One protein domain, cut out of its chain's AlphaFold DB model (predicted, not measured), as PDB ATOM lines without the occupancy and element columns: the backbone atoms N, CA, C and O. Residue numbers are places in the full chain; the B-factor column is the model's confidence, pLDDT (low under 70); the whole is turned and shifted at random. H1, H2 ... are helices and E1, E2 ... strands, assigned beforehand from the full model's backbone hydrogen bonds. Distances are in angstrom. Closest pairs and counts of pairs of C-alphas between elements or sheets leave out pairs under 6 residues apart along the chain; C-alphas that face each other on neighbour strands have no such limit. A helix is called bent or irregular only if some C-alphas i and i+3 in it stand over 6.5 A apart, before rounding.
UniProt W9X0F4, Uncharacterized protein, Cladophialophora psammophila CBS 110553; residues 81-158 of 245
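AT A GLANCE: This is residues 81 to 158 of the 245 residues of an uncharacterized protein of Cladophialophora psammophila CBS 110553 (UniProt W9X0F4). A small strip of two parallel strands, E1 and E2, lies in the middle, with H1 and H2 to one side of it and H3 to the other; H4 crosses H3 on the side away from H1 and H2, beyond reach of the strands. H1 and H2 meet near the first residue of H1 and the last residues of H2, while residues 132 to 143 make a long loop between H3 and H4. The printed part has 78 residues, with four named helices and two named strands in the order H1, E1, H2, E2, H3, H4, and the class is mostly helix. The whole is compact, with a radius of gyration of the C-alphas of 12.1 A, and rounded, with spans of 30 by 27 by 22 A.

HOW THE PARTS SIT: The sheet consists of E1, residues 95 to 97, and E2, residues 113 to 115, which are parallel, with 28 degrees between their directions. C-alphas that face each other are those of 95 and 113, 4.6 A apart, and of 96 and 114, 5.0 A apart. N 96 and O 113, at 2.9 A, and N 115 and O 96, at 2.8 A, are within hydrogen-bond range. Between the strands in the chain comes H2, residues 100 to 107; E1, H2 and E2 form a strand-helix-strand unit, two parallel neighbour strands joined through a helix, and its crossover is right-handed. The closest C-alphas of H2 and E2 are those of Gln 107 and Val 114, 6.9 A apart. H1, residues 81 to 89, comes closest to E1 at the C-alphas of Thr 84 and Thr 96, 6.8 A apart. H1 and H2 only just touch, with 3 pairs of C-alphas within 8 A, the closest being those of Gly 81 and Val 106 at 5.5 A; they run the same way at a shallow tilt of 27 degrees. H3, residues 121 to 131, comes closest to E2 at the C-alphas of Val 115 and Val 124, 6.8 A apart, and to E1 at those of Thr 95 and His 131, 7.6 A apart. H4, residues 144 to 156, touches H3 with residues 149 to 153 alone, the closest C-alphas being those of Leu 125 and Tyr 153 at 6.9 A. H3 and H4 run the same way at a steep tilt of 45 degrees. H4 is apart from E1 and E2, and H3 is apart from H1 and H2. Each O i to N i+4 pair is within hydrogen-bond range in H1 and H4; in H3 it is 6 of 7 and in H2 2 of 4, beside 4 of 5 O i to N i+3 pairs in H2.

IN THESE COORDINATES: E1 begins at C-alpha 95, (50.888, -10.277, -28.445), and measures 7.1 A from first to last C-alpha; E2 measures 6.5 A. H2 measures 10.9 A and is irregular: C-alphas 101 and 104 are 7.8 A apart. H1 begins at C-alpha 81, (59.136, -10.654, -20.851), and is 12.2 A long. H3 is 15.7 A long. H4, the longest helix with 13 residues, is 18.2 A long and ends at C-alpha 156, (34.018, -5.504, -26.960).

THE WHOLE: The two C-alphas farthest apart are those of Lys 101 and Gly 158, at 34.0 A. The printed part has no cut. The link from H3 to H4, 12 residues, is long; the other four links are tight. The mean pLDDT of the printed part is 80.8, and residues 81 to 83, 138 and 140 to 143 are under 70.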
ATOM      1  N   GLY A  81      58.091  -9.989 -20.082       58.94
ATOM      2  CA  GLY A  81      59.136 -10.654 -20.851       58.94
ATOM      3  C   GLY A  81      59.206 -12.189 -20.727       58.94
ATOM      4  O   GLY A  81      59.223 -12.884 -21.737       58.94
ATOM      5  N   LEU A  82      59.238 -12.738 -19.510       59.72
ATOM      6  CA  LEU A  82      59.278 -14.191 -19.289       59.72
ATOM      7  C   LEU A  82      57.999 -14.873 -19.775       59.72
ATOM      8  O   LEU A  82      58.055 -15.888 -20.455       59.72
ATOM      9  N   ALA A  83      56.863 -14.243 -19.501       63.88
ATOM     10  CA  ALA A  83      55.561 -14.547 -20.064       63.88
ATOM     11  C   ALA A  83      55.612 -14.797 -21.566       63.88
ATOM     12  O   ALA A  83      55.217 -15.837 -22.087       63.88
ATOM     13  N   THR A  84      56.165 -13.804 -22.249       71.50
ATOM     14  CA  THR A  84      56.295 -13.797 -23.686       71.50
ATOM     15  C   THR A  84      57.200 -14.934 -24.129       71.50
ATOM     16  O   THR A  84      56.821 -15.693 -25.016       71.50
ATOM     17  N   SER A  85      58.341 -15.110 -23.459       71.12
ATOM     18  CA  SER A  85      59.297 -16.166 -23.780       71.12
ATOM     19  C   SER A  85      58.703 -17.566 -23.651       71.12
ATOM     20  O   SER A  85      58.847 -18.361 -24.574       71.12
ATOM     21  N   TYR A  86      57.979 -17.870 -22.572       70.31
ATOM     22  CA  TYR A  86      57.439 -19.217 -22.374       70.31
ATOM     23  C   TYR A  86      56.226 -19.521 -23.233       70.31
ATOM     24  O   TYR A  86      56.145 -20.622 -23.766       70.31
ATOM     25  N   ALA A  87      55.308 -18.571 -23.407       71.94
ATOM     26  CA  ALA A  87      54.189 -18.772 -24.321       71.94
ATOM     27  C   ALA A  87      54.690 -18.976 -25.752       71.94
ATOM     28  O   ALA A  87      54.243 -19.896 -26.434       71.94
ATOM     29  N   THR A  88      55.691 -18.197 -26.166       77.06
ATOM     30  CA  THR A  88      56.340 -18.385 -27.467       77.06
ATOM     31  C   THR A  88      57.016 -19.753 -27.551       77.06
ATOM     32  O   THR A  88      56.800 -20.482 -28.515       77.06
ATOM     33  N   ALA A  89      57.794 -20.149 -26.537       72.75
ATOM     34  CA  ALA A  89      58.464 -21.451 -26.502       72.75
ATOM     35  C   ALA A  89      57.478 -22.634 -26.489       72.75
ATOM     36  O   ALA A  89      57.796 -23.705 -26.998       72.75
ATOM     37  N   ALA A  90      56.274 -22.436 -25.947       70.19
ATOM     38  CA  ALA A  90      55.180 -23.402 -25.972       70.19
ATOM     39  C   ALA A  90      54.386 -23.402 -27.295       70.19
ATOM     40  O   ALA A  90      53.443 -24.178 -27.434       70.19
ATOM     41  N   GLY A  91      54.761 -22.565 -28.269       76.25
ATOM     42  CA  GLY A  91      54.160 -22.524 -29.605       76.25
ATOM     43  C   GLY A  91      52.956 -21.590 -29.749       76.25
ATOM     44  O   GLY A  91      52.312 -21.602 -30.798       76.25
ATOM     45  N   TYR A  92      52.644 -20.768 -28.744       79.69
ATOM     46  CA  TYR A  92      51.566 -19.783 -28.844       79.69
ATOM     47  C   TYR A  92      51.990 -18.563 -29.667       79.69
ATOM     48  O   TYR A  92      53.130 -18.097 -29.604       79.69
ATOM     49  N   LYS A  93      51.027 -17.978 -30.385       82.94
ATOM     50  CA  LYS A  93      51.180 -16.655 -30.997       82.94
ATOM     51  C   LYS A  93      50.961 -15.583 -29.929       82.94
ATOM     52  O   LYS A  93      49.839 -15.380 -29.475       82.94
ATOM     53  N   VAL A  94      52.026 -14.892 -29.530       84.31
ATOM     54  CA  VAL A  94      51.980 -13.933 -28.415       84.31
ATOM     55  C   VAL A  94      51.914 -12.488 -28.909       84.31
ATOM     56  O   VAL A  94      52.815 -12.030 -29.617       84.31
ATOM     57  N   THR A  95      50.899 -11.748 -28.459       88.69
ATOM     58  CA  THR A  95      50.888 -10.277 -28.445       88.69
ATOM     59  C   THR A  95      51.209  -9.806 -27.030       88.69
ATOM     60  O   THR A  95      50.569 -10.236 -26.074       88.69
ATOM     61  N   THR A  96      52.195  -8.924 -26.881       87.75
ATOM     62  CA  THR A  96      52.607  -8.366 -25.583       87.75
ATOM     63  C   THR A  96      52.641  -6.842 -25.631       87.75
ATOM     64  O   THR A  96      52.677  -6.253 -26.713       87.75
ATOM     65  N   THR A  97      52.640  -6.185 -24.471       86.19
ATOM     66  CA  THR A  97      52.781  -4.727 -24.383       86.19
ATOM     67  C   THR A  97      54.097  -4.345 -23.710       86.19
ATOM     68  O   THR A  97      54.539  -4.984 -22.756       86.19
ATOM     69  N   SER A  98      54.755  -3.289 -24.190       84.06
ATOM     70  CA  SER A  98      56.006  -2.794 -23.605       84.06
ATOM     71  C   SER A  98      56.210  -1.308 -23.872       84.06
ATOM     72  O   SER A  98      55.873  -0.815 -24.939       84.06
ATOM     73  N   SER A  99      56.864  -0.610 -22.942       84.06
ATOM     74  CA  SER A  99      57.351   0.754 -23.158       84.06
ATOM     75  C   SER A  99      58.417   0.782 -24.268       84.06
ATOM     76  O   SER A  99      59.197  -0.182 -24.344       84.06
ATOM     77  N   PRO A 100      58.586   1.892 -25.015       88.69
ATOM     78  CA  PRO A 100      59.547   1.984 -26.120       88.69
ATOM     79  C   PRO A 100      60.982   1.645 -25.707       88.69
ATOM     80  O   PRO A 100      61.661   0.877 -26.379       88.69
ATOM     81  N   LYS A 101      61.407   2.121 -24.529       85.25
ATOM     82  CA  LYS A 101      62.749   1.876 -23.970       85.25
ATOM     83  C   LYS A 101      63.090   0.398 -23.732       85.25
ATOM     84  O   LYS A 101      64.258   0.060 -23.599       85.25
ATOM     85  N   ASN A 102      62.082  -0.469 -23.622       79.94
ATOM     86  CA  ASN A 102      62.248  -1.904 -23.376       79.94
ATOM     87  C   ASN A 102      61.874  -2.752 -24.604       79.94
ATOM     88  O   ASN A 102      61.923  -3.978 -24.516       79.94
ATOM     89  N   LYS A 103      61.498  -2.127 -25.731       84.56
ATOM     90  CA  LYS A 103      60.962  -2.819 -26.910       84.56
ATOM     91  C   LYS A 103      61.917  -3.886 -27.434       84.56
ATOM     92  O   LYS A 103      61.483  -5.015 -27.621       84.56
ATOM     93  N   ASP A 104      63.197  -3.563 -27.597       84.19
ATOM     94  CA  ASP A 104      64.180  -4.498 -28.161       84.19
ATOM     95  C   ASP A 104      64.378  -5.726 -27.270       84.19
ATOM     96  O   ASP A 104      64.395  -6.857 -27.752       84.19
ATOM     97  N   PHE A 105      64.439  -5.515 -25.951       79.88
ATOM     98  CA  PHE A 105      64.510  -6.608 -24.985       79.88
ATOM     99  C   PHE A 105      63.248  -7.473 -25.013       79.88
ATOM    100  O   PHE A 105      63.340  -8.690 -24.973       79.88
ATOM    101  N   VAL A 106      62.060  -6.873 -25.086       78.44
ATOM    102  CA  VAL A 106      60.813  -7.649 -25.134       78.44
ATOM    103  C   VAL A 106      60.677  -8.386 -26.466       78.44
ATOM    104  O   VAL A 106      60.257  -9.538 -26.484       78.44
ATOM    105  N   GLN A 107      61.111  -7.780 -27.571       85.69
ATOM    106  CA  GLN A 107      61.133  -8.413 -28.884       85.69
ATOM    107  C   GLN A 107      62.093  -9.610 -28.931       85.69
ATOM    108  O   GLN A 107      61.770 -10.614 -29.566       85.69
ATOM    109  N   SER A 108      63.232  -9.558 -28.226       81.44
ATOM    110  CA  SER A 108      64.170 -10.690 -28.164       81.44
ATOM    111  C   SER A 108      63.606 -11.916 -27.436       81.44
ATOM    112  O   SER A 108      64.214 -12.980 -27.476       81.44
ATOM    113  N   LEU A 109      62.457 -11.785 -26.767       79.31
ATOM    114  CA  LEU A 109      61.771 -12.873 -26.063       79.31
ATOM    115  C   LEU A 109      60.774 -13.613 -26.967       79.31
ATOM    116  O   LEU A 109      60.112 -14.538 -26.514       79.31
ATOM    117  N   GLY A 110      60.691 -13.228 -28.243       82.94
ATOM    118  CA  GLY A 110      59.936 -13.930 -29.276       82.94
ATOM    119  C   GLY A 110      58.436 -13.625 -29.422       82.94
ATOM    120  O   GLY A 110      57.761 -14.437 -30.053       82.94
ATOM    121  N   PRO A 111      57.868 -12.496 -28.945       87.94
ATOM    122  CA  PRO A 111      56.476 -12.191 -29.253       87.94
ATOM    123  C   PRO A 111      56.292 -12.025 -30.761       87.94
ATOM    124  O   PRO A 111      57.164 -11.505 -31.463       87.94
ATOM    125  N   SER A 112      55.106 -12.374 -31.248       88.00
ATOM    126  CA  SER A 112      54.699 -12.029 -32.609       88.00
ATOM    127  C   SER A 112      54.492 -10.523 -32.758       88.00
ATOM    128  O   SER A 112      54.744  -9.975 -33.827       88.00
ATOM    129  N   ILE A 113      54.006  -9.861 -31.700       89.25
ATOM    130  CA  ILE A 113      53.626  -8.445 -31.720       89.25
ATOM    131  C   ILE A 113      53.971  -7.792 -30.385       89.25
ATOM    132  O   ILE A 113      53.661  -8.333 -29.323       89.25
ATOM    133  N   VAL A 114      54.564  -6.598 -30.445       90.38
ATOM    134  CA  VAL A 114      54.801  -5.732 -29.283       90.38
ATOM    135  C   VAL A 114      54.038  -4.424 -29.473       90.38
ATOM    136  O   VAL A 114      54.361  -3.640 -30.367       90.38
ATOM    137  N   VAL A 115      53.044  -4.183 -28.621       90.00
ATOM    138  CA  VAL A 115      52.251  -2.946 -28.587       90.00
ATOM    139  C   VAL A 115      52.866  -1.965 -27.588       90.00
ATOM    140  O   VAL A 115      53.232  -2.338 -26.473       90.00
ATOM    141  N   ASP A 116      52.978  -0.698 -27.975       90.50
ATOM    142  CA  ASP A 116      53.465   0.358 -27.089       90.50
ATOM    143  C   ASP A 116      52.363   0.812 -26.121       90.50
ATOM    144  O   ASP A 116      51.451   1.537 -26.513       90.50
ATOM    145  N   HIS A 117      52.457   0.413 -24.850       86.06
ATOM    146  CA  HIS A 117      51.481   0.809 -23.825       86.06
ATOM    147  C   HIS A 117      51.628   2.258 -23.338       86.06
ATOM    148  O   HIS A 117      50.864   2.674 -22.475       86.06
ATOM    149  N   SER A 118      52.629   3.013 -23.807       88.62
ATOM    150  CA  SER A 118      52.768   4.439 -23.470       88.62
ATOM    151  C   SER A 118      51.901   5.351 -24.341       88.62
ATOM    152  O   SER A 118      51.794   6.545 -24.066       88.62
ATOM    153  N   GLN A 119      51.274   4.791 -25.379       91.88
ATOM    154  CA  GLN A 119      50.287   5.483 -26.201       91.88
ATOM    155  C   GLN A 119      48.962   5.681 -25.443       91.88
ATOM    156  O   GLN A 119      48.701   4.969 -24.471       91.88
ATOM    157  N   PRO A 120      48.099   6.610 -25.899       93.31
ATOM    158  CA  PRO A 120      46.745   6.736 -25.368       93.31
ATOM    159  C   PRO A 120      45.968   5.409 -25.446       93.31
ATOM    160  O   PRO A 120      46.176   4.609 -26.367       93.31
ATOM    161  N   SER A 121      45.082   5.157 -24.481       87.19
ATOM    162  CA  SER A 121      44.413   3.860 -24.311       87.19
ATOM    163  C   SER A 121      43.611   3.440 -25.541       87.19
ATOM    164  O   SER A 121      43.592   2.259 -25.878       87.19
ATOM    165  N   GLU A 122      43.024   4.388 -26.269       90.00
ATOM    166  CA  GLU A 122      42.298   4.151 -27.514       90.00
ATOM    167  C   GLU A 122      43.194   3.573 -28.620       90.00
ATOM    168  O   GLU A 122      42.782   2.673 -29.358       90.00
ATOM    169  N   HIS A 123      44.448   4.025 -28.700       92.31
ATOM    170  CA  HIS A 123      45.427   3.512 -29.656       92.31
ATOM    171  C   HIS A 123      45.896   2.111 -29.259       92.31
ATOM    172  O   HIS A 123      45.968   1.217 -30.109       92.31
ATOM    173  N   VAL A 124      46.151   1.901 -27.964       89.38
ATOM    174  CA  VAL A 124      46.520   0.590 -27.414       89.38
ATOM    175  C   VAL A 124      45.405  -0.426 -27.673       89.38
ATOM    176  O   VAL A 124      45.666  -1.503 -28.206       89.38
ATOM    177  N   LEU A 125      44.153  -0.066 -27.381       86.06
ATOM    178  CA  LEU A 125      42.975  -0.904 -27.613       86.06
ATOM    179  C   LEU A 125      42.761  -1.218 -29.087       86.06
ATOM    180  O   LEU A 125      42.501  -2.370 -29.425       86.06
ATOM    181  N   SER A 126      42.891  -0.225 -29.969       89.75
ATOM    182  CA  SER A 126      42.778  -0.434 -31.416       89.75
ATOM    183  C   SER A 126      43.789  -1.475 -31.914       89.75
ATOM    184  O   SER A 126      43.424  -2.414 -32.621       89.75
ATOM    185  N   ASN A 127      45.039  -1.381 -31.454       87.62
ATOM    186  CA  ASN A 127      46.106  -2.311 -31.826       87.62
ATOM    187  C   ASN A 127      45.900  -3.715 -31.228       87.62
ATOM    188  O   ASN A 127      46.076  -4.727 -31.904       87.62
ATOM    189  N   ILE A 128      45.472  -3.805 -29.968       86.50
ATOM    190  CA  ILE A 128      45.133  -5.089 -29.342       86.50
ATOM    191  C   ILE A 128      43.956  -5.745 -30.084       86.50
ATOM    192  O   ILE A 128      44.006  -6.944 -30.355       86.50
ATOM    193  N   ARG A 129      42.934  -4.975 -30.481       86.75
ATOM    194  CA  ARG A 129      41.774  -5.470 -31.242       86.75
ATOM    195  C   ARG A 129      42.155  -5.969 -32.633       86.75
ATOM    196  O   ARG A 129      41.670  -7.025 -33.025       86.75
ATOM    197  N   SER A 130      43.048  -5.281 -33.349       89.50
ATOM    198  CA  SER A 130      43.452  -5.680 -34.709       89.50
ATOM    199  C   SER A 130      44.197  -7.017 -34.775       89.50
ATOM    200  O   SER A 130      44.364  -7.567 -35.861       89.50
ATOM    201  N   HIS A 131      44.657  -7.533 -33.633       84.19
ATOM    202  CA  HIS A 131      45.427  -8.773 -33.545       84.19
ATOM    203  C   HIS A 131      44.752  -9.873 -32.715       84.19
ATOM    204  O   HIS A 131      45.307 -10.968 -32.608       84.19
ATOM    205  N   GLY A 132      43.575  -9.588 -32.149       78.88
ATOM    206  CA  GLY A 132      42.715 -10.580 -31.507       78.88
ATOM    207  C   GLY A 132      41.773 -11.283 -32.504       78.88
ATOM    208  O   GLY A 132      41.927 -11.123 -33.717       78.88
ATOM    209  N   PRO A 133      40.764 -12.030 -32.015       82.12
ATOM    210  CA  PRO A 133      40.481 -12.300 -30.603       82.12
ATOM    211  C   PRO A 133      41.558 -13.173 -29.942       82.12
ATOM    212  O   PRO A 133      42.217 -13.965 -30.612       82.12
ATOM    213  N   TYR A 134      41.742 -13.018 -28.628       78.62
ATOM    214  CA  TYR A 134      42.687 -13.825 -27.850       78.62
ATOM    215  C   TYR A 134      41.964 -14.940 -27.099       78.62
ATOM    216  O   TYR A 134      40.909 -14.712 -26.512       78.62
ATOM    217  N   GLU A 135      42.562 -16.129 -27.071       70.75
ATOM    218  CA  GLU A 135      42.067 -17.267 -26.282       70.75
ATOM    219  C   GLU A 135      42.291 -17.070 -24.778       70.75
ATOM    220  O   GLU A 135      41.537 -17.582 -23.953       70.75
ATOM    221  N   ALA A 136      43.326 -16.308 -24.420       74.25
ATOM    222  CA  ALA A 136      43.662 -15.968 -23.050       74.25
ATOM    223  C   ALA A 136      44.272 -14.566 -22.990       74.25
ATOM    224  O   ALA A 136      45.010 -14.149 -23.883       74.25
ATOM    225  N   ILE A 137      43.982 -13.852 -21.904       72.31
ATOM    226  CA  ILE A 137      44.562 -12.546 -21.597       72.31
ATOM    227  C   ILE A 137      45.312 -12.668 -20.287       72.31
ATOM    228  O   ILE A 137      44.816 -13.255 -19.325       72.31
ATOM    229  N   PHE A 138      46.498 -12.077 -20.256       69.38
ATOM    230  CA  PHE A 138      47.340 -12.084 -19.083       69.38
ATOM    231  C   PHE A 138      47.693 -10.658 -18.634       69.38
ATOM    232  O   PHE A 138      48.343  -9.917 -19.372       69.38
ATOM    233  N   ASP A 139      47.275 -10.284 -17.417       70.75
ATOM    234  CA  ASP A 139      47.604  -8.996 -16.796       70.75
ATOM    235  C   ASP A 139      48.784  -9.131 -15.824       70.75
ATOM    236  O   ASP A 139      48.656  -9.645 -14.712       70.75
ATOM    237  N   ALA A 140      49.948  -8.635 -16.251       64.75
ATOM    238  CA  ALA A 140      51.177  -8.633 -15.461       64.75
ATOM    239  C   ALA A 140      51.293  -7.443 -14.490       64.75
ATOM    240  O   ALA A 140      52.268  -7.370 -13.739       64.75
ATOM    241  N   ILE A 141      50.389  -6.465 -14.595       68.25
ATOM    242  CA  ILE A 141      50.513  -5.143 -13.976       68.25
ATOM    243  C   ILE A 141      49.466  -4.962 -12.878       68.25
ATOM    244  O   ILE A 141      49.809  -4.465 -11.806       68.25
ATOM    245  N   GLY A 142      48.217  -5.374 -13.119       64.25
ATOM    246  CA  GLY A 142      47.143  -5.358 -12.121       64.25
ATOM    247  C   GLY A 142      46.800  -3.965 -11.583       64.25
ATOM    248  O   GLY A 142      46.249  -3.845 -10.489       64.25
ATOM    249  N   LEU A 143      47.165  -2.904 -12.313       69.06
ATOM    250  CA  LEU A 143      46.817  -1.525 -11.972       69.06
ATOM    251  C   LEU A 143      45.438  -1.183 -12.550       69.06
ATOM    252  O   LEU A 143      45.158  -1.602 -13.674       69.06
ATOM    253  N   PRO A 144      44.622  -0.352 -11.869       74.88
ATOM    254  CA  PRO A 144      43.265  -0.038 -12.319       74.88
ATOM    255  C   PRO A 144      43.156   0.375 -13.799       74.88
ATOM    256  O   PRO A 144      42.354  -0.235 -14.497       74.88
ATOM    257  N   PRO A 145      44.015   1.265 -14.347       77.00
ATOM    258  CA  PRO A 145      43.920   1.649 -15.760       77.00
ATOM    259  C   PRO A 145      44.146   0.491 -16.743       77.00
ATOM    260  O   PRO A 145      43.602   0.499 -17.844       77.00
ATOM    261  N   VAL A 146      44.962  -0.500 -16.368       77.69
ATOM    262  CA  VAL A 146      45.204  -1.696 -17.188       77.69
ATOM    263  C   VAL A 146      44.007  -2.633 -17.089       77.69
ATOM    264  O   VAL A 146      43.507  -3.089 -18.113       77.69
ATOM    265  N   THR A 147      43.509  -2.865 -15.874       76.50
ATOM    266  CA  THR A 147      42.315  -3.682 -15.635       76.50
ATOM    267  C   THR A 147      41.100  -3.137 -16.389       76.50
ATOM    268  O   THR A 147      40.393  -3.912 -17.030       76.50
ATOM    269  N   ASP A 148      40.893  -1.817 -16.380       82.81
ATOM    270  CA  ASP A 148      39.799  -1.153 -17.097       82.81
ATOM    271  C   ASP A 148      39.926  -1.343 -18.614       82.81
ATOM    272  O   ASP A 148      38.954  -1.694 -19.285       82.81
ATOM    273  N   LEU A 149      41.142  -1.201 -19.157       84.69
ATOM    274  CA  LEU A 149      41.428  -1.440 -20.573       84.69
ATOM    275  C   LEU A 149      41.124  -2.891 -20.973       84.69
ATOM    276  O   LEU A 149      40.507  -3.142 -22.010       84.69
ATOM    277  N   LEU A 150      41.524  -3.863 -20.149       82.44
ATOM    278  CA  LEU A 150      41.234  -5.277 -20.393       82.44
ATOM    279  C   LEU A 150      39.737  -5.581 -20.289       82.44
ATOM    280  O   LEU A 150      39.216  -6.333 -21.112       82.44
ATOM    281  N   ALA A 151      39.038  -4.978 -19.325       80.88
ATOM    282  CA  ALA A 151      37.591  -5.096 -19.195       80.88
ATOM    283  C   ALA A 151      36.868  -4.523 -20.425       80.88
ATOM    284  O   ALA A 151      35.955  -5.165 -20.945       80.88
ATOM    285  N   GLU A 152      37.309  -3.373 -20.944       85.81
ATOM    286  CA  GLU A 152      36.766  -2.784 -22.173       85.81
ATOM    287  C   GLU A 152      37.011  -3.686 -23.391       85.81
ATOM    288  O   GLU A 152      36.118  -3.897 -24.218       85.81
ATOM    289  N   TYR A 153      38.211  -4.259 -23.505       85.19
ATOM    290  CA  TYR A 153      38.509  -5.219 -24.561       85.19
ATOM    291  C   TYR A 153      37.599  -6.453 -24.471       85.19
ATOM    292  O   TYR A 153      36.936  -6.791 -25.453       85.19
ATOM    293  N   LEU A 154      37.511  -7.085 -23.297       83.56
ATOM    294  CA  LEU A 154      36.657  -8.254 -23.067       83.56
ATOM    295  C   LEU A 154      35.186  -7.947 -23.367       83.56
ATOM    296  O   LEU A 154      34.517  -8.726 -24.040       83.56
ATOM    297  N   HIS A 155      34.691  -6.787 -22.933       83.81
ATOM    298  CA  HIS A 155      33.340  -6.332 -23.248       83.81
ATOM    299  C   HIS A 155      33.117  -6.223 -24.765       83.81
ATOM    300  O   HIS A 155      32.102  -6.698 -25.272       83.81
ATOM    301  N   SER A 156      34.095  -5.679 -25.503       82.94
ATOM    302  CA  SER A 156      34.018  -5.504 -26.960       82.94
ATOM    303  C   SER A 156      33.941  -6.811 -27.760       82.94
ATOM    304  O   SER A 156      33.472  -6.789 -28.896       82.94
ATOM    305  N   ILE A 157      34.347  -7.944 -27.174       82.38
ATOM    306  CA  ILE A 157      34.261  -9.278 -27.795       82.38
ATOM    307  C   ILE A 157      33.129 -10.146 -27.216       82.38
ATOM    308  O   ILE A 157      33.039 -11.328 -27.538       82.38
ATOM    309  N   GLY A 158      32.243  -9.574 -26.389       81.75
ATOM    310  CA  GLY A 158      31.100 -10.285 -25.802       81.75
ATOM    311  C   GLY A 158      31.400 -11.033 -24.497       81.75
ATOM    312  O   GLY A 158      30.581 -11.837 -24.058       81.75
TER     313      GLY A 158